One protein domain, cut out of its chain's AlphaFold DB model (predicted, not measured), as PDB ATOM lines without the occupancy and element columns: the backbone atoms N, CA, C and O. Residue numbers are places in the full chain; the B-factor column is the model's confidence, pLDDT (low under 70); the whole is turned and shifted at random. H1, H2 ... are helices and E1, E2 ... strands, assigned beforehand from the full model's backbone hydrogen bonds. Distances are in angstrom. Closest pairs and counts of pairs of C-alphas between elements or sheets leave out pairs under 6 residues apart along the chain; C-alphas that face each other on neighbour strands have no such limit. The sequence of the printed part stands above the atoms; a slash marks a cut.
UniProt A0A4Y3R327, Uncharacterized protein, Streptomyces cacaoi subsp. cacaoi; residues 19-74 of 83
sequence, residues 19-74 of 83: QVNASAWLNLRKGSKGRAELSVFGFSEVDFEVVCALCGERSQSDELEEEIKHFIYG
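AT A GLANCE: This is residues 19 to 74 of the 83 residues of an uncharacterized protein of Streptomyces cacaoi subsp. cacaoi (UniProt A0A4Y3R327). A long, narrow ribbon of two strand pairs end to end, E1 with E4 and then the hairpin E2 and E3, has one helix, H1, at its E1-E4 end. The 56 printed residues hold, in order, E1, E2, E3, E4 and H1, a mixed class; both two-stranded sheets are antiparallel. The whole is extended, with a radius of gyration of the C-alphas of 15.7 A, and flat, spanning 48 by 27 by 11 A.

IN THESE COORDINATES: E1, residues 19 to 23, begins at C-alpha 19 (68.629, 15.534, 24.012). E2 is residues 26 to 30, E3 residues 36 to 40, and E4 residues 47 to 52, 16.8 A long. H1, residues 62 to 73, is 16.0 A long and ends at C-alpha 73 (59.192, 3.110, 17.250).

HOW THE PARTS SIT: E1 pairs with E4 at 155 degrees, N 21 to O 49 being 2.8 A. E1 runs on into E2 at 25 degrees. In the hairpin E2 and E3, N 29 and O 37 are 2.9 A apart. The closest C-alphas of E4 and H1, Val 50 and Glu 65, are 7.2 A apart. Every O i to N i+4 pair in H1 is within hydrogen-bond range.

THE WHOLE: The C-alphas farthest apart, of Lys 33 and Glu 63, are 48.6 A apart. The printed part has no cut and no long link. Residues 23 to 25, 27, 39 to 46 and 72 to 74 have pLDDT under 70.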
ATOM      1  N   GLN A  19      69.424  15.364  25.225       88.88
ATOM      2  CA  GLN A  19      68.629  15.534  24.012       88.88
ATOM      3  C   GLN A  19      68.663  14.268  23.163       88.88
ATOM      4  O   GLN A  19      69.677  13.577  23.102       88.88
ATOM      5  N   VAL A  20      67.551  13.992  22.481       86.00
ATOM      6  CA  VAL A  20      67.414  12.853  21.569       86.00
ATOM      7  C   VAL A  20      67.568  13.332  20.135       86.00
ATOM      8  O   VAL A  20      66.773  14.140  19.656       86.00
ATOM      9  N   ASN A  21      68.563  12.796  19.436       80.44
ATOM     10  CA  ASN A  21      68.811  13.065  18.027       80.44
ATOM     11  C   ASN A  21      68.416  11.846  17.202       80.44
ATOM     12  O   ASN A  21      69.142  10.859  17.193       80.44
ATOM     13  N   ALA A  22      67.287  11.915  16.499       74.25
ATOM     14  CA  ALA A  22      66.863  10.883  15.558       74.25
ATOM     15  C   ALA A  22      67.400  11.182  14.150       74.25
ATOM     16  O   ALA A  22      67.182  12.270  13.613       74.25
ATOM     17  N   SER A  23      68.070  10.210  13.537       68.56
ATOM     18  CA  SER A  23      68.563  10.293  12.162       68.56
ATOM     19  C   SER A  23      67.604   9.589  11.202       68.56
ATOM     20  O   SER A  23      67.123   8.490  11.470       68.56
ATOM     21  N   ALA A  24      67.330  10.219  10.058       67.31
ATOM     22  CA  ALA A  24      66.578   9.615   8.962       67.31
ATOM     23  C   ALA A  24      67.509   9.318   7.781       67.31
ATOM     24  O   ALA A  24      68.390  10.115   7.452       67.31
ATOM     25  N   TRP A  25      67.275   8.197   7.097       66.12
ATOM     26  CA  TRP A  25      68.025   7.844   5.897       66.12
ATOM     27  C   TRP A  25      67.512   8.630   4.685       66.12
ATOM     28  O   TRP A  25      66.341   8.552   4.298       66.12
ATOM     29  N   LEU A  26      68.417   9.376   4.049       70.31
ATOM     30  CA  LEU A  26      68.155  10.095   2.807       70.31
ATOM     31  C   LEU A  26      68.657   9.268   1.625       70.31
ATOM     32  O   LEU A  26      69.859   9.067   1.463       70.31
ATOM     33  N   ASN A  27      67.748   8.830   0.757       69.25
ATOM     34  CA  ASN A  27      68.123   8.170  -0.487       69.25
ATOM     35  C   ASN A  27      68.201   9.198  -1.619       69.25
ATOM     36  O   ASN A  27      67.195   9.795  -2.005       69.25
ATOM     37  N   LEU A  28      69.400   9.380  -2.176       81.25
ATOM     38  CA  LEU A  28      69.627  10.206  -3.358       81.25
ATOM     39  C   LEU A  28      69.623   9.322  -4.607       81.25
ATOM     40  O   LEU A  28      70.425   8.395  -4.728       81.25
ATOM     41  N   ARG A  29      68.738   9.607  -5.561       80.00
ATOM     42  CA  ARG A  29      68.661   8.880  -6.835       80.00
ATOM     43  C   ARG A  29      68.864   9.836  -8.002       80.00
ATOM     44  O   ARG A  29      68.553  11.023  -7.933       80.00
ATOM     45  N   LYS A  30      69.408   9.309  -9.099       84.19
ATOM     46  CA  LYS A  30      69.527  10.047 -10.359       84.19
ATOM     47  C   LYS A  30      68.217   9.913 -11.131       84.19
ATOM     48  O   LYS A  30      67.901   8.830 -11.618       84.19
ATOM     49  N   GLY A  31      67.479  11.011 -11.234       81.44
ATOM     50  CA  GLY A  31      66.206  11.085 -11.937       81.44
ATOM     51  C   GLY A  31      66.338  10.953 -13.453       81.44
ATOM     52  O   GLY A  31      67.416  11.127 -14.033       81.44
ATOM     53  N   SER A  32      65.204  10.723 -14.117       79.38
ATOM     54  CA  SER A  32      65.099  10.466 -15.569       79.38
ATOM     55  C   SER A  32      65.706  11.556 -16.469       79.38
ATOM     56  O   SER A  32      66.083  11.285 -17.606       79.38
ATOM     57  N   LYS A  33      65.845  12.787 -15.961       86.50
ATOM     58  CA  LYS A  33      66.440  13.940 -16.666       86.50
ATOM     59  C   LYS A  33      67.846  14.306 -16.172       86.50
ATOM     60  O   LYS A  33      68.305  15.419 -16.406       86.50
ATOM     61  N   GLY A  34      68.504  13.416 -15.426       84.25
ATOM     62  CA  GLY A  34      69.812  13.670 -14.815       84.25
ATOM     63  C   GLY A  34      69.782  14.621 -13.613       84.25
ATOM     64  O   GLY A  34      70.842  15.025 -13.143       84.25
ATOM     65  N   ARG A  35      68.592  14.974 -13.107       84.81
ATOM     66  CA  ARG A  35      68.422  15.762 -11.878       84.81
ATOM     67  C   ARG A  35      68.513  14.856 -10.650       84.81
ATOM     68  O   ARG A  35      68.150  13.686 -10.731       84.81
ATOM     69  N   ALA A  36      68.992  15.396  -9.534       83.00
ATOM     70  CA  ALA A  36      68.946  14.699  -8.257       83.00
ATOM     71  C   ALA A  36      67.494  14.606  -7.767       83.00
ATOM     72  O   ALA A  36      66.776  15.606  -7.761       83.00
ATOM     73  N   GLU A  37      67.076  13.411  -7.370       83.38
ATOM     74  CA  GLU A  37      65.799  13.147  -6.716       83.38
ATOM     75  C   GLU A  37      66.093  12.652  -5.298       83.38
ATOM     76  O   GLU A  37      66.858  11.703  -5.110       83.38
ATOM     77  N   LEU A  38      65.520  13.327  -4.303       73.69
ATOM     78  CA  LEU A  38      65.641  12.959  -2.898       73.69
ATOM     79  C   LEU A  38      64.399  12.159  -2.499       73.69
ATOM     80  O   LEU A  38      63.273  12.617  -2.690       73.69
ATOM     81  N   SER A  39      64.596  10.975  -1.936       65.38
ATOM     82  CA  SER A  39      63.536  10.204  -1.293       65.38
ATOM     83  C   SER A  39      63.871  10.063   0.183       65.38
ATOM     84  O   SER A  39      64.897   9.487   0.541       65.38
ATOM     85  N   VAL A  40      62.997  10.595   1.031       62.16
ATOM     86  CA  VAL A  40      63.056  10.374   2.476       62.16
ATOM     87  C   VAL A  40      62.292   9.083   2.739       62.16
ATOM     88  O   VAL A  40      61.071   9.048   2.585       62.16
ATOM     89  N   PHE A  41      63.001   8.002   3.058       59.09
ATOM     90  CA  PHE A  41      62.336   6.808   3.565       59.09
ATOM     91  C   PHE A  41      62.044   7.067   5.038       59.09
ATOM     92  O   PHE A  41      62.958   7.281   5.831       59.09
ATOM     93  N   GLY A  42      60.757   7.146   5.371       53.75
ATOM     94  CA  GLY A  42      60.321   7.371   6.740       53.75
ATOM     95  C   GLY A  42      60.796   6.230   7.630       53.75
ATOM     96  O   GLY A  42      60.415   5.094   7.378       53.75
ATOM     97  N   PHE A  43      61.641   6.571   8.605       56.53
ATOM     98  CA  PHE A  43      61.822   6.000   9.948       56.53
ATOM     99  C   PHE A  43      61.566   4.492  10.176       56.53
ATOM    100  O   PHE A  43      61.201   4.108  11.282       56.53
ATOM    101  N   SER A  44      61.740   3.612   9.185       49.84
ATOM    102  CA  SER A  44      61.565   2.165   9.389       49.84
ATOM    103  C   SER A  44      62.659   1.584  10.287       49.84
ATOM    104  O   SER A  44      62.433   0.583  10.955       49.84
ATOM    105  N   GLU A  45      63.815   2.250  10.320       53.47
ATOM    106  CA  GLU A  45      64.937   2.038  11.233       53.47
ATOM    107  C   GLU A  45      65.402   3.441  11.657       53.47
ATOM    108  O   GLU A  45      65.917   4.205  10.838       53.47
ATOM    109  N   VAL A  46      65.097   3.848  12.890       59.16
ATOM    110  CA  VAL A  46      65.526   5.137  13.446       59.16
ATOM    111  C   VAL A  46      66.763   4.904  14.290       59.16
ATOM    112  O   VAL A  46      66.669   4.502  15.451       59.16
ATOM    113  N   ASP A  47      67.924   5.205  13.729       72.31
ATOM    114  CA  ASP A  47      69.104   5.393  14.560       72.31
ATOM    115  C   ASP A  47      68.903   6.693  15.339       72.31
ATOM    116  O   ASP A  47      68.785   7.774  14.754       72.31
ATOM    117  N   PHE A  48      68.798   6.585  16.662       80.69
ATOM    118  CA  PHE A  48      68.783   7.740  17.545       80.69
ATOM    119  C   PHE A  48      69.957   7.678  18.513       80.69
ATOM    120  O   PHE A  48      70.445   6.603  18.857       80.69
ATOM    121  N   GLU A  49      70.386   8.848  18.966       86.06
ATOM    122  CA  GLU A  49      71.376   8.991  20.027       86.06
ATOM    123  C   GLU A  49      70.831   9.914  21.112       86.06
ATOM    124  O   GLU A  49      70.194  10.927  20.812       86.06
ATOM    125  N   VAL A  50      71.108   9.585  22.370       89.56
ATOM    126  CA  VAL A  50      70.830  10.463  23.508       89.56
ATOM    127  C   VAL A  50      72.137  11.121  23.912       89.56
ATOM    128  O   VAL A  50      73.073  10.430  24.305       89.56
ATOM    129  N   VAL A  51      72.229  12.443  23.804       92.44
ATOM    130  CA  VAL A  51      73.473  13.188  24.047       92.44
ATOM    131  C   VAL A  51      73.240  14.386  24.948       92.44
ATOM    132  O   VAL A  51      72.193  15.026  24.902       92.44
ATOM    133  N   CYS A  52      74.235  14.730  25.758       92.75
ATOM    134  CA  CYS A  52      74.212  15.966  26.522       92.75
ATOM    135  C   CYS A  52      74.386  17.181  25.603       92.75
ATOM    136  O   CYS A  52      75.377  17.283  24.880       92.75
ATOM    137  N   ALA A  53      73.485  18.157  25.706       89.94
ATOM    138  CA  ALA A  53      73.554  19.400  24.942       89.94
ATOM    139  C   ALA A  53      74.781  20.270  25.283       89.94
ATOM    140  O   ALA A  53      75.156  21.140  24.501       89.94
ATOM    141  N   LEU A  54      75.392  20.055  26.455       92.25
ATOM    142  CA  LEU A  54      76.521  20.851  26.933       92.25
ATOM    143  C   LEU A  54      77.876  20.211  26.609       92.25
ATOM    144  O   LEU A  54      78.725  20.865  26.009       92.25
ATOM    145  N   CYS A  55      78.098  18.956  27.011       92.62
ATOM    146  CA  CYS A  55      79.387  18.277  26.822       92.62
ATOM    147  C   CYS A  55      79.420  17.313  25.627       92.62
ATOM    148  O   CYS A  55      80.498  16.843  25.267       92.62
ATOM    149  N   GLY A  56      78.272  17.006  25.013       90.69
ATOM    150  CA  GLY A  56      78.165  16.045  23.912       90.69
ATOM    151  C   GLY A  56      78.314  14.579  24.325       90.69
ATOM    152  O   GLY A  56      78.344  13.709  23.458       90.69
ATOM    153  N   GLU A  57      78.423  14.284  25.623       92.62
ATOM    154  CA  GLU A  57      78.536  12.911  26.107       92.62
ATOM    155  C   GLU A  57      77.244  12.141  25.838       92.62
ATOM    156  O   GLU A  57      76.142  12.651  26.063       92.62
ATOM    157  N   ARG A  58      77.389  10.915  25.332       88.94
ATOM    158  CA  ARG A  58      76.259  10.012  25.123       88.94
ATOM    159  C   ARG A  58      75.728   9.528  26.465       88.94
ATOM    160  O   ARG A  58      76.506   9.255  27.378       88.94
ATOM    161  N   SER A  59      74.408   9.412  26.571       84.50
ATOM    162  CA  SER A  59      73.785   8.748  27.710       84.50
ATOM    163  C   SER A  59      74.352   7.337  27.840       84.50
ATOM    164  O   SER A  59      74.500   6.632  26.849       84.50
ATOM    165  N   GLN A  60      74.667   6.934  29.067       83.81
ATOM    166  CA  GLN A  60      75.055   5.558  29.390       83.81
ATOM    167  C   GLN A  60      73.889   4.786  30.036       83.81
ATOM    168  O   GLN A  60      74.094   3.758  30.673       83.81
ATOM    169  N   SER A  61      72.665   5.320  29.945       86.25
ATOM    170  CA  SER A  61      71.470   4.722  30.538       86.25
ATOM    171  C   SER A  61      70.713   3.893  29.505       86.25
ATOM    172  O   SER A  61      69.921   4.430  28.730       86.25
ATOM    173  N   ASP A  62      70.926   2.577  29.547       83.19
ATOM    174  CA  ASP A  62      70.217   1.614  28.697       83.19
ATOM    175  C   ASP A  62      68.691   1.684  28.898       83.19
ATOM    176  O   ASP A  62      67.928   1.585  27.942       83.19
ATOM    177  N   GLU A  63      68.227   1.900  30.133       84.88
ATOM    178  CA  GLU A  63      66.799   2.025  30.459       84.88
ATOM    179  C   GLU A  63      66.163   3.245  29.778       84.88
ATOM    180  O   GLU A  63      65.113   3.124  29.148       84.88
ATOM    181  N   LEU A  64      66.835   4.401  29.826       85.94
ATOM    182  CA  LEU A  64      66.383   5.611  29.142       85.94
ATOM    183  C   LEU A  64      66.345   5.414  27.621       85.94
ATOM    184  O   LEU A  64      65.402   5.848  26.959       85.94
ATOM    185  N   GLU A  65      67.356   4.756  27.053       83.38
ATOM    186  CA  GLU A  65      67.378   4.449  25.623       83.38
ATOM    187  C   GLU A  65      66.245   3.499  25.218       83.38
ATOM    188  O   GLU A  65      65.604   3.714  24.188       83.38
ATOM    189  N   GLU A  66      65.948   2.477  26.023       82.12
ATOM    190  CA  GLU A  66      64.820   1.575  25.783       82.12
ATOM    191  C   GLU A  66      63.468   2.296  25.879       82.12
ATOM    192  O   GLU A  66      62.605   2.087  25.023       82.12
ATOM    193  N   GLU A  67      63.269   3.197  26.844       83.00
ATOM    194  CA  GLU A  67      62.057   4.026  26.903       83.00
ATOM    195  C   GLU A  67      61.908   4.899  25.649       83.00
ATOM    196  O   GLU A  67      60.842   4.939  25.030       83.00
ATOM    197  N   ILE A  68      62.991   5.543  25.206       81.50
ATOM    198  CA  ILE A  68      62.999   6.367  23.992       81.50
ATOM    199  C   ILE A  68      62.683   5.529  22.751       81.50
ATOM    200  O   ILE A  68      61.886   5.969  21.919       81.50
ATOM    201  N   LYS A  69      63.209   4.300  22.640       76.06
ATOM    202  CA  LYS A  69      62.824   3.358  21.572       76.06
ATOM    203  C   LYS A  69      61.321   3.113  21.567       76.06
ATOM    204  O   LYS A  69      60.716   3.145  20.500       76.06
ATOM    205  N   HIS A  70      60.703   2.910  22.728       74.69
ATOM    206  CA  HIS A  70      59.257   2.701  22.811       74.69
ATOM    207  C   HIS A  70      58.461   3.923  22.331       74.69
ATOM    208  O   HIS A  70      57.415   3.748  21.705       74.69
ATOM    209  N   PHE A  71      58.952   5.144  22.564       73.56
ATOM    210  CA  PHE A  71      58.322   6.367  22.054       73.56
ATOM    211  C   PHE A  71      58.526   6.565  20.548       73.56
ATOM    212  O   PHE A  71      57.572   6.891  19.845       73.56
ATOM    213  N   ILE A  72      59.752   6.358  20.061       69.50
ATOM    214  CA  ILE A  72      60.144   6.532  18.658       69.50
ATOM    215  C   ILE A  72      59.500   5.448  17.797       69.50
ATOM    216  O   ILE A  72      58.723   5.722  16.895       69.50
ATOM    217  N   TYR A  73      59.758   4.177  18.072       64.75
ATOM    218  CA  TYR A  73      59.192   3.110  17.250       64.75
ATOM    219  C   TYR A  73      57.684   2.971  17.459       64.75
ATOM    220  O   TYR A  73      56.967   2.567  16.538       64.75
ATOM    221  N   GLY A  74      57.197   3.390  18.632       54.84
ATOM    222  CA  GLY A  74      55.791   3.375  18.981       54.84
ATOM    223  C   GLY A  74      55.206   1.965  18.947       54.84
ATOM    224  O   GLY A  74      55.745   1.004  18.411       54.84
TER     225      GLY A  74